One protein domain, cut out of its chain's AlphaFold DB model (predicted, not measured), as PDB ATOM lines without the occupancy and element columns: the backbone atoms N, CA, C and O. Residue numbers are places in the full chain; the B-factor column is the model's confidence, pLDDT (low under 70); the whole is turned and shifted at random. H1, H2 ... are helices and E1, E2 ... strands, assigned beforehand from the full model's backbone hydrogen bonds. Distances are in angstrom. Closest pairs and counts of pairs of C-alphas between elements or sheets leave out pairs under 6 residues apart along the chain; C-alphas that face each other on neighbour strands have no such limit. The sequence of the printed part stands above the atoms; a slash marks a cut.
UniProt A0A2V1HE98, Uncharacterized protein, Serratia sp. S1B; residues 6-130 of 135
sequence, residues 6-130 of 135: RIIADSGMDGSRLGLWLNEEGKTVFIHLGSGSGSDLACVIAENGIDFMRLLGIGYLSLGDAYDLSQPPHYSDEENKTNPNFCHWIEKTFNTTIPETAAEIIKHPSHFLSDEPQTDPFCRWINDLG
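What this domain is: This is residues 6 to 130 of the 135 residues of an uncharacterized protein of Serratia sp. S1B (UniProt A0A2V1HE98). Picture a strongly twisted sheet of four strands, E1 to E4, between a helical hairpin of H1 and H2 toward one end of the long axis and the single helix H3 toward the other, H1 and H3 being on opposite faces of the sheet. Two long loops complete it: residues 59 to 83 join H1 to H2, and residues 95 to 120 run from H2 at one end back to H3 at the other. The printed part has 125 residues, with four named strands followed by three named helices; the sheet's order is E1, E2, E3, E4, antiparallel throughout. The class is mixed, helices and strands, with 53 residues in named elements, under half. The whole is compact, with a radius of gyration of the C-alphas of 14.4 A and spans of 42 by 34 by 24 A.

Where its parts are: Find C-alpha 6 at (174.283, 175.851, 182.600); there E1 begins, residues 6 to 10, 11.8 A long. E2 follows at residues 17 to 22, 16.0 A, then E3 at residues 28 to 33, 15.4 A, and E4 at residues 42 to 46, 12.2 A. Look next at C-alpha 49, (160.796, 172.885, 176.815), where H1 begins; it holds residues 49 to 58, 14.5 A. H2 holds residues 84 to 94, 15.4 A. H3 holds residues 121 to 130, 14.5 A, and ends at C-alpha 130, (188.880, 170.743, 174.345).

How they stand to each other: Begin with the sheet, a meander, each strand the antiparallel neighbour of the one before; E1 and E4 are its edge strands. Between E1 and E2, find N 8 and O 18 within hydrogen-bond range at 2.9 A; between E2 and E3, N 19 and O 31 at 3.1 A; between E3 and E4, N 30 and O 46 at 2.9 A. H3 is on the sheet at a height of 7.8 A, over E3 and across the strands at 63 degrees on the local plane; the closest C-alphas of E4 and H3 are those of Cys 43 and Phe 122, 5.6 A apart. On the opposite face, H1 is on the sheet at a height of 6.9 A. It is over none of the strands, but only just: 2 of its 10 C-alphas fall on E4. The closest C-alphas of E4 and H1 are those of Ala 46 and Phe 52, 5.1 A. H1 and H2, a helical hairpin, touch at a shallow tilt of 28 degrees, opposite ways, with the C-alphas of Gly 57 and Cys 87 closest at 5.5 A. H2 is not on the sheet, and H3 is apart from H1 and H2. In H1, H2 and H3 every O i to N i+4 pair is within hydrogen-bond range.

The domain as a whole: The two C-alphas farthest apart are those of Lys 92 and Gly 130, 42.7 A. The printed part has no cut; the links H1 to H2 and H2 to H3 are long. Mean pLDDT of the printed part is 88.6, and residues 76 to 81, 115 and 117 are under 70.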
ATOM      1  N   ARG A   6     174.743 175.908 181.215       95.75
ATOM      2  CA  ARG A   6     174.283 175.851 182.600       95.75
ATOM      3  C   ARG A   6     173.807 174.447 182.937       95.75
ATOM      4  O   ARG A   6     172.817 173.996 182.382       95.75
ATOM      5  N   ILE A   7     174.477 173.795 183.882       95.62
ATOM      6  CA  ILE A   7     174.016 172.521 184.443       95.62
ATOM      7  C   ILE A   7     172.792 172.768 185.326       95.62
ATOM      8  O   ILE A   7     172.768 173.743 186.089       95.62
ATOM      9  N   ILE A   8     171.785 171.907 185.188       95.00
ATOM     10  CA  ILE A   8     170.502 172.024 185.896       95.00
ATOM     11  C   ILE A   8     170.169 170.799 186.749       95.00
ATOM     12  O   ILE A   8     169.425 170.945 187.714       95.00
ATOM     13  N   ALA A   9     170.719 169.629 186.424       93.38
ATOM     14  CA  ALA A   9     170.528 168.401 187.187       93.38
ATOM     15  C   ALA A   9     171.651 167.402 186.888       93.38
ATOM     16  O   ALA A   9     172.244 167.441 185.807       93.38
ATOM     17  N   ASP A  10     171.894 166.489 187.821       91.69
ATOM     18  CA  ASP A  10     172.609 165.245 187.538       91.69
ATOM     19  C   ASP A  10     171.612 164.254 186.897       91.69
ATOM     20  O   ASP A  10     170.460 164.175 187.329       91.69
ATOM     21  N   SER A  11     172.018 163.552 185.833       86.19
ATOM     22  CA  SER A  11     171.196 162.560 185.104       86.19
ATOM     23  C   SER A  11     171.535 161.110 185.442       86.19
ATOM     24  O   SER A  11     170.875 160.204 184.944       86.19
ATOM     25  N   GLY A  12     172.547 160.884 186.275       76.88
ATOM     26  CA  GLY A  12     172.987 159.555 186.676       76.88
ATOM     27  C   GLY A  12     173.885 159.608 187.907       76.88
ATOM     28  O   GLY A  12     174.322 160.672 188.342       76.88
ATOM     29  N   MET A  13     174.175 158.439 188.476       79.75
ATOM     30  CA  MET A  13     175.109 158.307 189.606       79.75
ATOM     31  C   MET A  13     176.581 158.315 189.170       79.75
ATOM     32  O   MET A  13     177.480 158.314 190.009       79.75
ATOM     33  N   ASP A  14     176.831 158.320 187.864       84.81
ATOM     34  CA  ASP A  14     178.153 158.292 187.243       84.81
ATOM     35  C   ASP A  14     178.751 159.696 187.037       84.81
ATOM     36  O   ASP A  14     179.893 159.824 186.604       84.81
ATOM     37  N   GLY A  15     177.992 160.753 187.349       86.75
ATOM     38  CA  GLY A  15     178.373 162.144 187.106       86.75
ATOM     39  C   GLY A  15     177.885 162.707 185.770       86.75
ATOM     40  O   GLY A  15     178.260 163.834 185.432       86.75
ATOM     41  N   SER A  16     177.056 161.965 185.028       91.31
ATOM     42  CA  SER A  16     176.336 162.488 183.866       91.31
ATOM     43  C   SER A  16     175.373 163.600 184.278       91.31
ATOM     44  O   SER A  16     174.821 163.603 185.384       91.31
ATOM     45  N   ARG A  17     175.197 164.593 183.402       93.38
ATOM     46  CA  ARG A  17     174.473 165.832 183.709       93.38
ATOM     47  C   ARG A  17     173.501 166.239 182.616       93.38
ATOM     48  O   ARG A  17     173.778 166.104 181.426       93.38
ATOM     49  N   LEU A  18     172.415 166.882 183.037       95.44
ATOM     50  CA  LEU A  18     171.538 167.668 182.175       95.44
ATOM     51  C   LEU A  18     171.906 169.144 182.249       95.44
ATOM     52  O   LEU A  18     172.226 169.690 183.314       95.44
ATOM     53  N   GLY A  19     171.797 169.821 181.114       95.75
ATOM     54  CA  GLY A  19     172.099 171.240 181.029       95.75
ATOM     55  C   GLY A  19     171.250 171.995 180.024       95.75
ATOM     56  O   GLY A  19     170.542 171.424 179.199       95.75
ATOM     57  N   LEU A  20     171.369 173.313 180.103       97.00
ATOM     58  CA  LEU A  20     170.912 174.264 179.105       97.00
ATOM     59  C   LEU A  20     172.126 174.815 178.369       97.00
ATOM     60  O   LEU A  20     173.071 175.286 179.009       97.00
ATOM     61  N   TRP A  21     172.083 174.808 177.043       96.94
ATOM     62  CA  TRP A  21     173.131 175.368 176.202       96.94
ATOM     63  C   TRP A  21     172.568 176.441 175.272       96.94
ATOM     64  O   TRP A  21     171.559 176.227 174.609       96.94
ATOM     65  N   LEU A  22     173.217 177.604 175.224       96.56
ATOM     66  CA  LEU A  22     172.955 178.635 174.227       96.56
ATOM     67  C   LEU A  22     173.695 178.243 172.945       96.56
ATOM     68  O   LEU A  22     174.917 178.417 172.875       96.56
ATOM     69  N   ASN A  23     172.973 177.696 171.969       93.44
ATOM     70  CA  ASN A  23     173.534 177.196 170.714       93.44
ATOM     71  C   ASN A  23     174.087 178.335 169.827       93.44
ATOM     72  O   ASN A  23     173.998 179.514 170.176       93.44
ATOM     73  N   GLU A  24     174.690 177.987 168.688       90.19
ATOM     74  CA  GLU A  24     175.295 178.974 167.772       90.19
ATOM     75  C   GLU A  24     174.276 179.948 167.152       90.19
ATOM     76  O   GLU A  24     174.635 181.048 166.745       90.19
ATOM     77  N   GLU A  25     172.994 179.587 167.141       92.12
ATOM     78  CA  GLU A  25     171.893 180.428 166.656       92.12
ATOM     79  C   GLU A  25     171.337 181.364 167.746       92.12
ATOM     80  O   GLU A  25     170.392 182.113 167.505       92.12
ATOM     81  N   GLY A  26     171.893 181.328 168.963       92.88
ATOM     82  CA  GLY A  26     171.400 182.114 170.096       92.88
ATOM     83  C   GLY A  26     170.128 181.552 170.740       92.88
ATOM     84  O   GLY A  26     169.459 182.261 171.494       92.88
ATOM     85  N   LYS A  27     169.793 180.284 170.483       95.31
ATOM     86  CA  LYS A  27     168.668 179.568 171.090       95.31
ATOM     87  C   LYS A  27     169.140 178.712 172.264       95.31
ATOM     88  O   LYS A  27     170.127 177.987 172.164       95.31
ATOM     89  N   THR A  28     168.407 178.764 173.373       96.31
ATOM     90  CA  THR A  28     168.632 177.855 174.503       96.31
ATOM     91  C   THR A  28     168.015 176.490 174.208       96.31
ATOM     92  O   THR A  28     166.812 176.399 173.967       96.31
ATOM     93  N   VAL A  29     168.831 175.441 174.258       97.75
ATOM     94  CA  VAL A  29     168.437 174.037 174.071       97.75
ATOM     95  C   VAL A  29     168.823 173.197 175.286       97.75
ATOM     96  O   VAL A  29     169.639 173.626 176.105       97.75
ATOM     97  N   PHE A  30     168.237 172.011 175.411       98.00
ATOM     98  CA  PHE A  30     168.532 171.059 176.480       98.00
ATOM     99  C   PHE A  30     169.565 170.052 175.995       98.00
ATOM    100  O   PHE A  30     169.458 169.547 174.875       98.00
ATOM    101  N   ILE A  31     170.546 169.749 176.838       96.62
ATOM    102  CA  ILE A  31     171.640 168.828 176.521       96.62
ATOM    103  C   ILE A  31     171.750 167.723 177.564       96.62
ATOM    104  O   ILE A  31     171.351 167.904 178.720       96.62
ATOM    105  N   HIS A  32     172.337 166.610 177.143       95.12
ATOM    106  CA  HIS A  32     172.955 165.630 178.023       95.12
ATOM    107  C   HIS A  32     174.471 165.752 177.900       95.12
ATOM    108  O   HIS A  32     174.992 165.999 176.812       95.12
ATOM    109  N   LEU A  33     175.170 165.597 179.017       92.81
ATOM    110  CA  LEU A  33     176.619 165.530 179.084       92.81
ATOM    111  C   LEU A  33     177.004 164.294 179.888       92.81
ATOM    112  O   LEU A  33     176.870 164.289 181.112       92.81
ATOM    113  N   GLY A  34     177.468 163.265 179.187       90.94
ATOM    114  CA  GLY A  34     177.986 162.047 179.789       90.94
ATOM    115  C   GLY A  34     179.225 162.303 180.647       90.94
ATOM    116  O   GLY A  34     179.995 163.235 180.403       90.94
ATOM    117  N   SER A  35     179.410 161.472 181.668       88.56
ATOM    118  CA  SER A  35     180.551 161.528 182.592       88.56
ATOM    119  C   SER A  35     181.901 161.170 181.957       88.56
ATOM    120  O   SER A  35     182.948 161.592 182.443       88.56
ATOM    121  N   GLY A  36     181.884 160.361 180.898       82.00
ATOM    122  CA  GLY A  36     183.057 159.812 180.210       82.00
ATOM    123  C   GLY A  36     183.550 158.484 180.775       82.00
ATOM    124  O   GLY A  36     184.273 157.772 180.088       82.00
ATOM    125  N   SER A  37     183.141 158.122 181.993       77.56
ATOM    126  CA  SER A  37     183.437 156.818 182.607       77.56
ATOM    127  C   SER A  37     182.224 155.892 182.703       77.56
ATOM    128  O   SER A  37     182.406 154.683 182.808       77.56
ATOM    129  N   GLY A  38     181.009 156.450 182.705       72.19
ATOM    130  CA  GLY A  38     179.745 155.702 182.758       72.19
ATOM    131  C   GLY A  38     178.833 155.948 181.557       72.19
ATOM    132  O   GLY A  38     178.111 155.048 181.150       72.19
ATOM    133  N   SER A  39     178.929 157.123 180.938       81.81
ATOM    134  CA  SER A  39     178.277 157.435 179.671       81.81
ATOM    135  C   SER A  39     179.132 158.414 178.885       81.81
ATOM    136  O   SER A  39     179.648 159.384 179.442       81.81
ATOM    137  N   ASP A  40     179.270 158.179 177.590       87.62
ATOM    138  CA  ASP A  40     179.910 159.088 176.644       87.62
ATOM    139  C   ASP A  40     178.894 159.861 175.788       87.62
ATOM    140  O   ASP A  40     179.291 160.647 174.929       87.62
ATOM    141  N   LEU A  41     177.588 159.699 176.040       90.44
ATOM    142  CA  LEU A  41     176.537 160.423 175.330       90.44
ATOM    143  C   LEU A  41     176.633 161.924 175.638       90.44
ATOM    144  O   LEU A  41     176.368 162.357 176.764       90.44
ATOM    145  N   ALA A  42     176.944 162.742 174.638       91.94
ATOM    146  CA  ALA A  42     176.844 164.193 174.728       91.94
ATOM    147  C   ALA A  42     176.155 164.744 173.487       91.94
ATOM    148  O   ALA A  42     176.722 164.752 172.398       91.94
ATOM    149  N   CYS A  43     174.927 165.219 173.654       94.50
ATOM    150  CA  CYS A  43     174.156 165.762 172.547       94.50
ATOM    151  C   CYS A  43     173.063 166.721 173.016       94.50
ATOM    152  O   CYS A  43     172.742 166.812 174.208       94.50
ATOM    153  N   VAL A  44     172.453 167.419 172.061       96.62
ATOM    154  CA  VAL A  44     171.163 168.075 172.264       96.62
ATOM    155  C   VAL A  44     170.092 167.000 172.433       96.62
ATOM    156  O   VAL A  44     169.881 166.173 171.552       96.62
ATOM    157  N   ILE A  45     169.399 167.028 173.570       96.75
ATOM    158  CA  ILE A  45     168.330 166.072 173.893       96.75
ATOM    159  C   ILE A  45     166.932 166.649 173.694       96.75
ATOM    160  O   ILE A  45     165.973 165.896 173.606       96.75
ATOM    161  N   ALA A  46     166.794 167.975 173.626       97.50
ATOM    162  CA  ALA A  46     165.554 168.626 173.223       97.50
ATOM    163  C   ALA A  46     165.805 170.064 172.763       97.50
ATOM    164  O   ALA A  46     166.560 170.823 173.378       97.50
ATOM    165  N   GLU A  47     165.114 170.480 171.704       96.81
ATOM    166  CA  GLU A  47     165.251 171.830 171.152       96.81
ATOM    167  C   GLU A  47     164.396 172.876 171.874       96.81
ATOM    168  O   GLU A  47     164.548 174.072 171.627       96.81
ATOM    169  N   ASN A  48     163.444 172.458 172.704       96.81
ATOM    170  CA  ASN A  48     162.543 173.341 173.437       96.81
ATOM    171  C   ASN A  48     161.998 172.640 174.692       96.81
ATOM    172  O   ASN A  48     162.190 171.441 174.888       96.81
ATOM    173  N   GLY A  49     161.311 173.403 175.547       97.12
ATOM    174  CA  GLY A  49     160.796 172.885 176.815       97.12
ATOM    175  C   GLY A  49     159.696 171.832 176.664       97.12
ATOM    176  O   GLY A  49     159.609 170.943 177.505       97.12
ATOM    177  N   ILE A  50     158.881 171.897 175.605       98.12
ATOM    178  CA  ILE A  50     157.818 170.909 175.360       98.12
ATOM    179  C   ILE A  50     158.452 169.564 175.016       98.12
ATOM    180  O   ILE A  50     158.115 168.566 175.641       98.12
ATOM    181  N   ASP A  51     159.420 169.544 174.104       98.06
ATOM    182  CA  ASP A  51     160.152 168.326 173.755       98.06
ATOM    183  C   ASP A  51     160.942 167.764 174.937       98.06
ATOM    184  O   ASP A  51     160.963 166.555 175.137       98.06
ATOM    185  N   PHE A  52     161.507 168.622 175.789       97.31
ATOM    186  CA  PHE A  52     162.154 168.161 177.015       97.31
ATOM    187  C   PHE A  52     161.158 167.472 177.963       97.31
ATOM    188  O   PHE A  52     161.440 166.395 178.480       97.31
ATOM    189  N   MET A  53     159.963 168.040 178.151       97.31
ATOM    190  CA  MET A  53     158.909 167.405 178.953       97.31
ATOM    191  C   MET A  53     158.401 166.107 178.320       97.31
ATOM    192  O   MET A  53     158.194 165.129 179.036       97.31
ATOM    193  N   ARG A  54     158.235 166.071 176.991       97.62
ATOM    194  CA  ARG A  54     157.864 164.855 176.252       97.62
ATOM    195  C   ARG A  54     158.905 163.757 176.456       97.62
ATOM    196  O   ARG A  54     158.508 162.641 176.757       97.62
ATOM    197  N   LEU A  55     160.199 164.082 176.387       96.06
ATOM    198  CA  LEU A  55     161.306 163.149 176.628       96.06
ATOM    199  C   LEU A  55     161.257 162.546 178.040       96.06
ATOM    200  O   LEU A  55     161.380 161.333 178.193       96.06
ATOM    201  N   LEU A  56     161.017 163.370 179.066       93.88
ATOM    202  CA  LEU A  56     160.816 162.886 180.439       93.88
ATOM    203  C   LEU A  56     159.591 161.967 180.548       93.88
ATOM    204  O   LEU A  56     159.610 160.991 181.292       93.88
ATOM    205  N   GLY A  57     158.535 162.271 179.793       94.50
ATOM    206  CA  GLY A  57     157.312 161.476 179.734       94.50
ATOM    207  C   GLY A  57     157.488 160.079 179.131       94.50
ATOM    208  O   GLY A  57     156.695 159.200 179.461       94.50
ATOM    209  N   ILE A  58     158.519 159.856 178.305       93.88
ATOM    210  CA  ILE A  58     158.842 158.523 177.759       93.88
ATOM    211  C   ILE A  58     159.272 157.580 178.890       93.88
ATOM    212  O   ILE A  58     158.889 156.415 178.905       93.88
ATOM    213  N   GLY A  59     160.011 158.107 179.875       90.19
ATOM    214  CA  GLY A  59     160.348 157.387 181.103       90.19
ATOM    215  C   GLY A  59     161.687 156.656 181.100       90.19
ATOM    216  O   GLY A  59     161.820 155.684 181.833       90.19
ATOM    217  N   TYR A  60     162.681 157.092 180.319       88.06
ATOM    218  CA  TYR A  60     164.045 156.576 180.479       88.06
ATOM    219  C   TYR A  60     164.584 156.904 181.881       88.06
ATOM    220  O   TYR A  60     164.603 158.065 182.285       88.06
ATOM    221  N   LEU A  61     165.062 155.887 182.597       81.69
ATOM    222  CA  LEU A  61     165.728 156.008 183.896       81.69
ATOM    223  C   LEU A  61     167.014 156.840 183.792       81.69
ATOM    224  O   LEU A  61     167.262 157.719 184.612       81.69
ATOM    225  N   SER A  62     167.808 156.571 182.758       80.69
ATOM    226  CA  SER A  62     169.009 157.314 182.390       80.69
ATOM    227  C   SER A  62     169.137 157.281 180.873       80.69
ATOM    228  O   SER A  62     169.089 156.212 180.264       80.69
ATOM    229  N   LEU A  63     169.303 158.450 180.252       81.56
ATOM    230  CA  LEU A  63     169.605 158.531 178.819       81.56
ATOM    231  C   LEU A  63     171.002 157.982 178.516       81.56
ATOM    232  O   LEU A  63     171.224 157.464 177.430       81.56
ATOM    233  N   GLY A  64     171.924 158.081 179.478       73.19
ATOM    234  CA  GLY A  64     173.292 157.603 179.319       73.19
ATOM    235  C   GLY A  64     173.411 156.082 179.224       73.19
ATOM    236  O   GLY A  64     174.362 155.607 178.614       73.19
ATOM    237  N   ASP A  65     172.431 155.350 179.765       72.12
ATOM    238  CA  ASP A  65     172.371 153.881 179.723       72.12
ATOM    239  C   ASP A  65     171.612 153.359 178.489       72.12
ATOM    240  O   ASP A  65     171.607 152.157 178.206       72.12
ATOM    241  N   ALA A  66     170.934 154.245 177.753       70.44
ATOM    242  CA  ALA A  66     170.190 153.883 176.557       70.44
ATOM    243  C   ALA A  66     171.152 153.716 175.370       70.44
ATOM    244  O   ALA A  66     171.473 154.673 174.671       70.44
ATOM    245  N   TYR A  67     171.583 152.476 175.130       70.44
ATOM    246  CA  TYR A  67     172.433 152.119 173.985       70.44
ATOM    247  C   TYR A  67     171.766 152.379 172.627       70.44
ATOM    248  O   TYR A  67     172.454 152.647 171.647       70.44
ATOM    249  N   ASP A  68     170.435 152.286 172.565       85.19
ATOM    250  CA  ASP A  68     169.652 152.538 171.359       85.19
ATOM    251  C   ASP A  68     168.399 153.355 171.699       85.19
ATOM    252  O   ASP A  68     167.427 152.852 172.263       85.19
ATOM    253  N   LEU A  69     168.424 154.636 171.335       89.06
ATOM    254  CA  LEU A  69     167.324 155.576 171.563       89.06
ATOM    255  C   LEU A  69     166.127 155.345 170.628       89.06
ATOM    256  O   LEU A  69     165.098 156.002 170.797       89.06
ATOM    257  N   SER A  70     166.247 154.436 169.653       91.31
ATOM    258  CA  SER A  70     165.132 153.966 168.824       91.31
ATOM    259  C   SER A  70     164.324 152.846 169.481       91.31
ATOM    260  O   SER A  70     163.318 152.416 168.920       91.31
ATOM    261  N   GLN A  71     164.738 152.383 170.663       89.94
ATOM    262  CA  GLN A  71     163.981 151.430 171.465       89.94
ATOM    263  C   GLN A  71     163.263 152.140 172.614       89.94
ATOM    264  O   GLN A  71     163.824 153.072 173.206       89.94
ATOM    265  N   PRO A  72     162.042 151.704 172.969       89.38
ATOM    266  CA  PRO A  72     161.375 152.204 174.158       89.38
ATOM    267  C   PRO A  72     162.178 151.844 175.418       89.38
ATOM    268  O   PRO A  72     162.934 150.864 175.420       89.38
ATOM    269  N   PRO A  73     162.012 152.599 176.515       87.06
ATOM    270  CA  PRO A  73     162.601 152.236 177.794       87.06
ATOM    271  C   PRO A  73     162.153 150.833 178.218       87.06
ATOM    272  O   PRO A  73     160.959 150.542 178.299       87.06
ATOM    273  N   HIS A  74     163.117 149.960 178.507       74.94
ATOM    274  CA  HIS A  74     162.862 148.580 178.903       74.94
ATOM    275  C   HIS A  74     163.311 148.355 180.349       74.94
ATOM    276  O   HIS A  74     164.502 148.194 180.619       74.94
ATOM    277  N   TYR A  75     162.356 148.303 181.281       70.44
ATOM    278  CA  TYR A  75     162.621 148.043 182.698       70.44
ATOM    279  C   TYR A  75     161.795 146.858 183.195       70.44
ATOM    280  O   TYR A  75     160.604 146.758 182.913       70.44
ATOM    281  N   SER A  76     162.433 145.955 183.944       60.06
ATOM    282  CA  SER A  76     161.763 144.826 184.605       60.06
ATOM    283  C   SER A  76     161.015 145.229 185.878       60.06
ATOM    284  O   SER A  76     160.161 144.477 186.339       60.06
ATOM    285  N   ASP A  77     161.330 146.402 186.436       62.19
ATOM    286  CA  ASP A  77     160.868 146.831 187.754       62.19
ATOM    287  C   ASP A  77     159.728 147.848 187.672       62.19
ATOM    288  O   ASP A  77     159.770 148.818 186.912       62.19
ATOM    289  N   GLU A  78     158.712 147.653 188.515       60.28
ATOM    290  CA  GLU A  78     157.514 148.498 188.538       60.28
ATOM    291  C   GLU A  78     157.761 149.934 189.030       60.28
ATOM    292  O   GLU A  78     156.927 150.804 188.776       60.28
ATOM    293  N   GLU A  79     158.883 150.200 189.706       61.78
ATOM    294  CA  GLU A  79     159.236 151.530 190.226       61.78
ATOM    295  C   GLU A  79     159.611 152.534 189.125       61.78
ATOM    296  O   GLU A  79     159.501 153.739 189.338       61.78
ATOM    297  N   ASN A  80     159.961 152.059 187.924       64.75
ATOM    298  CA  ASN A  80     160.364 152.901 186.790       64.75
ATOM    299  C   ASN A  80     159.217 153.179 185.805       64.75
ATOM    300  O   ASN A  80     159.445 153.525 184.646       64.75
ATOM    301  N   LYS A  81     157.963 153.006 186.241       69.88
ATOM    302  CA  LYS A  81     156.793 153.309 185.411       69.88
ATOM    303  C   LYS A  81     156.656 154.819 185.207       69.88
ATOM    304  O   LYS A  81     156.826 155.616 186.129       69.88
ATOM    305  N   THR A  82     156.282 155.203 183.989       82.62
ATOM    306  CA  THR A  82     155.936 156.586 183.648       82.62
ATOM    307  C   THR A  82     154.825 157.108 184.560       82.62
ATOM    308  O   THR A  82     153.952 156.360 185.000       82.62
ATOM    309  N   ASN A  83     154.841 158.409 184.859       89.62
ATOM    310  CA  ASN A  83     153.780 159.042 185.641       89.62
ATOM    311  C   ASN A  83     152.605 159.406 184.710       89.62
ATOM    312  O   ASN A  83     152.686 160.423 184.014       89.62
ATOM    313  N   PRO A  84     151.487 158.654 184.709       91.81
ATOM    314  CA  PRO A  84     150.415 158.854 183.736       91.81
ATOM    315  C   PRO A  84     149.732 160.220 183.869       91.81
ATOM    316  O   PRO A  84     149.262 160.768 182.875       91.81
ATOM    317  N   ASN A  85     149.706 160.807 185.071       95.75
ATOM    318  CA  ASN A  85     149.129 162.135 185.284       95.75
ATOM    319  C   ASN A  85     149.999 163.227 184.659       95.75
ATOM    320  O   ASN A  85     149.475 164.150 184.039       95.75
ATOM    321  N   PHE A  86     151.323 163.109 184.799       95.56
ATOM    322  CA  PHE A  86     152.265 164.008 184.137       95.56
ATOM    323  C   PHE A  86     152.150 163.884 182.618       95.56
ATOM    324  O   PHE A  86     152.024 164.894 181.928       95.56
ATOM    325  N   CYS A  87     152.090 162.647 182.120       96.31
ATOM    326  CA  CYS A  87     151.948 162.374 180.701       96.31
ATOM    327  C   CYS A  87     150.670 162.999 180.123       96.31
ATOM    328  O   CYS A  87     150.724 163.804 179.194       96.31
ATOM    329  N   HIS A  88     149.527 162.719 180.751       97.44
ATOM    330  CA  HIS A  88     148.239 163.274 180.351       97.44
ATOM    331  C   HIS A  88     148.223 164.806 180.388       97.44
ATOM    332  O   HIS A  88     147.661 165.454 179.504       97.44
ATOM    333  N   TRP A  89     148.848 165.402 181.407       98.12
ATOM    334  CA  TRP A  89     148.948 166.849 181.526       98.12
ATOM    335  C   TRP A  89     149.752 167.468 180.375       98.12
ATOM    336  O   TRP A  89     149.299 168.477 179.830       98.12
ATOM    337  N   ILE A  90     150.880 166.873 179.962       98.19
ATOM    338  CA  ILE A  90     151.656 167.354 178.805       98.19
ATOM    339  C   ILE A  90     150.792 167.328 177.542       98.19
ATOM    340  O   ILE A  90     150.653 168.348 176.864       98.19
ATOM    341  N   GLU A  91     150.178 166.178 177.253       98.12
ATOM    342  CA  GLU A  91     149.395 165.972 176.033       98.12
ATOM    343  C   GLU A  91     148.220 166.947 175.940       98.12
ATOM    344  O   GLU A  91     147.999 167.571 174.900       98.12
ATOM    345  N   LYS A  92     147.496 167.143 177.049       98.38
ATOM    346  CA  LYS A  92     146.351 168.060 177.106       98.38
ATOM    347  C   LYS A  92     146.751 169.526 177.073       98.38
ATOM    348  O   LYS A  92     146.084 170.308 176.401       98.38
ATOM    349  N   THR A  93     147.800 169.909 177.795       98.56
ATOM    350  CA  THR A  93     148.185 171.321 177.943       98.56
ATOM    351  C   THR A  93     148.833 171.862 176.676       98.56
ATOM    352  O   THR A  93     148.568 173.000 176.291       98.56
ATOM    353  N   PHE A  94     149.662 171.055 176.011       98.12
ATOM    354  CA  PHE A  94     150.438 171.486 174.846       98.12
ATOM    355  C   PHE A  94     149.906 170.935 173.520       98.12
ATOM    356  O   PHE A  94     150.514 171.185 172.482       98.12
ATOM    357  N   ASN A  95     148.774 170.217 173.544       98.00
ATOM    358  CA  ASN A  95     148.166 169.568 172.378       98.00
ATOM    359  C   ASN A  95     149.200 168.753 171.579       98.00
ATOM    360  O   ASN A  95     149.410 168.963 170.383       98.00
ATOM    361  N   THR A  96     149.890 167.864 172.289       97.81
ATOM    362  CA  THR A  96     150.990 167.040 171.775       97.81
ATOM    363  C   THR A  96     150.797 165.577 172.184       97.81
ATOM    364  O   THR A  96     149.816 165.247 172.848       97.81
ATOM    365  N   THR A  97     151.721 164.707 171.790       97.62
ATOM    366  CA  THR A  97     151.778 163.294 172.187       97.62
ATOM    367  C   THR A  97     153.137 162.978 172.788       97.62
ATOM    368  O   THR A  97     154.142 163.614 172.449       97.62
ATOM    369  N   ILE A  98     153.192 161.982 173.663       97.19
ATOM    370  CA  ILE A  98     154.469 161.442 174.132       97.19
ATOM    371  C   ILE A  98     154.898 160.349 173.156       97.19
ATOM    372  O   ILE A  98     154.125 159.417 172.931       97.19
ATOM    373  N   PRO A  99     156.075 160.483 172.525       96.62
ATOM    374  CA  PRO A  99     156.560 159.466 171.608       96.62
ATOM    375  C   PRO A  99     156.943 158.197 172.370       96.62
ATOM    376  O   PRO A  99     157.214 158.230 173.571       96.62
ATOM    377  N   GLU A 100     156.991 157.076 171.659       93.81
ATOM    378  CA  GLU A 100     157.389 155.793 172.251       93.81
ATOM    379  C   GLU A 100     158.895 155.748 172.551       93.81
ATOM    380  O   GLU A 100     159.330 155.064 173.476       93.81
ATOM    381  N   THR A 101     159.695 156.492 171.782       94.94
ATOM    382  CA  THR A 101     161.160 156.420 171.826       94.94
ATOM    383  C   THR A 101     161.791 157.806 171.765       94.94
ATOM    384  O   THR A 101     161.221 158.758 171.217       94.94
ATOM    385  N   ALA A 102     162.990 157.939 172.330       95.00
ATOM    386  CA  ALA A 102     163.723 159.200 172.324       95.00
ATOM    387  C   ALA A 102     164.170 159.628 170.916       95.00
ATOM    388  O   ALA A 102     164.384 160.822 170.704       95.00
ATOM    389  N   ALA A 103     164.267 158.709 169.950       94.75
ATOM    390  CA  ALA A 103     164.672 159.002 168.573       94.75
ATOM    391  C   ALA A 103     163.760 160.017 167.852       94.75
ATOM    392  O   ALA A 103     164.209 160.700 166.934       94.75
ATOM    393  N   GLU A 104     162.501 160.171 168.276       96.25
ATOM    394  CA  GLU A 104     161.606 161.202 167.727       96.25
ATOM    395  C   GLU A 104     161.967 162.627 168.180       96.25
ATOM    396  O   GLU A 104     161.545 163.607 167.559       96.25
ATOM    397  N   ILE A 105     162.734 162.758 169.264       96.88
ATOM    398  CA  ILE A 105     163.108 164.041 169.871       96.88
ATOM    399  C   ILE A 105     164.605 164.315 169.681       96.88
ATOM    400  O   ILE A 105     164.999 165.422 169.300       96.88
ATOM    401  N   ILE A 106     165.444 163.309 169.930       95.12
ATOM    402  CA  ILE A 106     166.903 163.386 169.850       95.12
ATOM    403  C   ILE A 106     167.331 163.116 168.406       95.12
ATOM    404  O   ILE A 106     167.474 161.973 167.981       95.12
ATOM    405  N   LYS A 107     167.541 164.191 167.642       90.94
ATOM    406  CA  LYS A 107     167.829 164.120 166.197       90.94
ATOM    407  C   LYS A 107     169.220 163.580 165.870       90.94
ATOM    408  O   LYS A 107     169.407 162.928 164.847       90.94
ATOM    409  N   HIS A 108     170.198 163.909 166.707       91.00
ATOM    410  CA  HIS A 108     171.608 163.623 166.471       91.00
ATOM    411  C   HIS A 108     172.233 163.097 167.766       91.00
ATOM    412  O   HIS A 108     172.923 163.843 168.450       91.00
ATOM    413  N   PRO A 109     171.971 161.842 168.166       90.44
ATOM    414  CA  PRO A 109     172.736 161.252 169.254       90.44
ATOM    415  C   PRO A 109     174.221 161.233 168.877       90.44
ATOM    416  O   PRO A 109     174.589 161.065 167.712       90.44
ATOM    417  N   SER A 110     175.085 161.513 169.843       89.50
ATOM    418  CA  SER A 110     176.521 161.660 169.613       89.50
ATOM    419  C   SER A 110     177.286 161.338 170.886       89.50
ATOM    420  O   SER A 110     176.815 161.611 171.991       89.50
ATOM    421  N   HIS A 111     178.461 160.743 170.707       85.69
ATOM    422  CA  HIS A 111     179.275 160.195 171.781       85.69
ATOM    423  C   HIS A 111     180.679 160.792 171.692       85.69
ATOM    424  O   HIS A 111     181.338 160.636 170.662       85.69
ATOM    425  N   PHE A 112     181.152 161.491 172.726       77.50
ATOM    426  CA  PHE A 112     182.398 162.273 172.629       77.50
ATOM    427  C   PHE A 112     183.679 161.426 172.557       77.50
ATOM    428  O   PHE A 112     184.731 161.964 172.221       77.50
ATOM    429  N   LEU A 113     183.601 160.119 172.836       70.44
ATOM    430  CA  LEU A 113     184.701 159.161 172.652       70.44
ATOM    431  C   LEU A 113     184.608 158.373 171.334       70.44
ATOM    432  O   LEU A 113     185.426 157.487 171.100       70.44
ATOM    433  N   SER A 114     183.624 158.670 170.480       71.94
ATOM    434  CA  SER A 114     183.470 157.987 169.194       71.94
ATOM    435  C   SER A 114     184.413 158.556 168.135       71.94
ATOM    436  O   SER A 114     184.504 159.774 167.958       71.94
ATOM    437  N   ASP A 115     185.048 157.655 167.380       69.19
ATOM    438  CA  ASP A 115     185.840 157.971 166.185       69.19
ATOM    439  C   ASP A 115     184.965 158.439 165.003       69.19
ATOM    440  O   ASP A 115     185.478 158.874 163.967       69.19
ATOM    441  N   GLU A 116     183.635 158.354 165.125       73.12
ATOM    442  CA  GLU A 116     182.716 158.793 164.081       73.12
ATOM    443  C   GLU A 116     182.571 160.325 164.023       73.12
ATOM    444  O   GLU A 116     182.630 161.017 165.048       73.12
ATOM    445  N   PRO A 117     182.331 160.894 162.822       69.56
ATOM    446  CA  PRO A 117     182.052 162.314 162.680       69.56
ATOM    447  C   PRO A 117     180.851 162.731 163.531       69.56
ATOM    448  O   PRO A 117     179.718 162.314 163.297       69.56
ATOM    449  N   GLN A 118     181.101 163.612 164.496       80.00
ATOM    450  CA  GLN A 118     180.071 164.093 165.410       80.00
ATOM    451  C   GLN A 118     179.052 164.935 164.642       80.00
ATOM    452  O   GLN A 118     179.375 166.005 164.117       80.00
ATOM    453  N   THR A 119     177.808 164.467 164.558       86.12
ATOM    454  CA  THR A 119     176.739 165.191 163.854       86.12
ATOM    455  C   THR A 119     175.998 166.157 164.771       86.12
ATOM    456  O   THR A 119     175.465 167.154 164.281       86.12
ATOM    457  N   ASP A 120     176.060 165.959 166.084       93.06
ATOM    458  CA  ASP A 120     175.452 166.860 167.055       93.06
ATOM    459  C   ASP A 120     176.235 168.181 167.228       93.06
ATOM    460  O   ASP A 120     177.461 168.166 167.386       93.06
ATOM    461  N   PRO A 121     175.555 169.343 167.229       93.12
ATOM    462  CA  PRO A 121     176.214 170.638 167.378       93.12
ATOM    463  C   PRO A 121     176.824 170.871 168.767       93.12
ATOM    464  O   PRO A 121     177.844 171.556 168.866       93.12
ATOM    465  N   PHE A 122     176.235 170.330 169.834       94.00
ATOM    466  CA  PHE A 122     176.768 170.467 171.188       94.00
ATOM    467  C   PHE A 122     178.019 169.601 171.382       94.00
ATOM    468  O   PHE A 122     179.013 170.096 171.917       94.00
ATOM    469  N   CYS A 123     178.019 168.364 170.877       92.38
ATOM    470  CA  CYS A 123     179.200 167.496 170.906       92.38
ATOM    471  C   CYS A 123     180.392 168.145 170.185       92.38
ATOM    472  O   CYS A 123     181.482 168.270 170.747       92.38
ATOM    473  N   ARG A 124     180.168 168.666 168.967       91.56
ATOM    474  CA  ARG A 124     181.197 169.415 168.223       91.56
ATOM    475  C   ARG A 124     181.723 170.610 169.016       91.56
ATOM    476  O   ARG A 124     182.930 170.815 169.081       91.56
ATOM    477  N   TRP A 125     180.829 171.374 169.643       90.88
ATOM    478  CA  TRP A 125     181.207 172.537 170.443       90.88
ATOM    479  C   TRP A 125     182.102 172.173 171.637       90.88
ATOM    480  O   TRP A 125     183.081 172.874 171.891       90.88
ATOM    481  N   ILE A 126     181.815 171.074 172.347       89.00
ATOM    482  CA  ILE A 126     182.678 170.582 173.435       89.00
ATOM    483  C   ILE A 126     184.048 170.163 172.899       89.00
ATOM    484  O   ILE A 126     185.066 170.567 173.463       89.00
ATOM    485  N   ASN A 127     184.091 169.403 171.805       87.00
ATOM    486  CA  ASN A 127     185.351 168.932 171.230       87.00
ATOM    487  C   ASN A 127     186.231 170.097 170.755       87.00
ATOM    488  O   ASN A 127     187.435 170.116 171.016       87.00
ATOM    489  N   ASP A 128     185.634 171.116 170.138       86.75
ATOM    490  CA  ASP A 128     186.337 172.336 169.738       86.75
ATOM    491  C   ASP A 128     186.888 173.120 170.936       86.75
ATOM    492  O   ASP A 128     187.948 173.741 170.830       86.75
ATOM    493  N   LEU A 129     186.181 173.125 172.073       83.81
ATOM    494  CA  LEU A 129     186.688 173.722 173.310       83.81
ATOM    495  C   LEU A 129     187.877 172.935 173.861       83.81
ATOM    496  O   LEU A 129     188.890 173.552 174.180       83.81
ATOM    497  N   GLY A 130     187.780 171.604 173.912       76.00
ATOM    498  CA  GLY A 130     188.880 170.743 174.345       76.00
ATOM    499  C   GLY A 130     190.129 170.956 173.492       76.00
ATOM    500  O   GLY A 130     191.195 171.255 174.018       76.00
TER     501      GLY A 130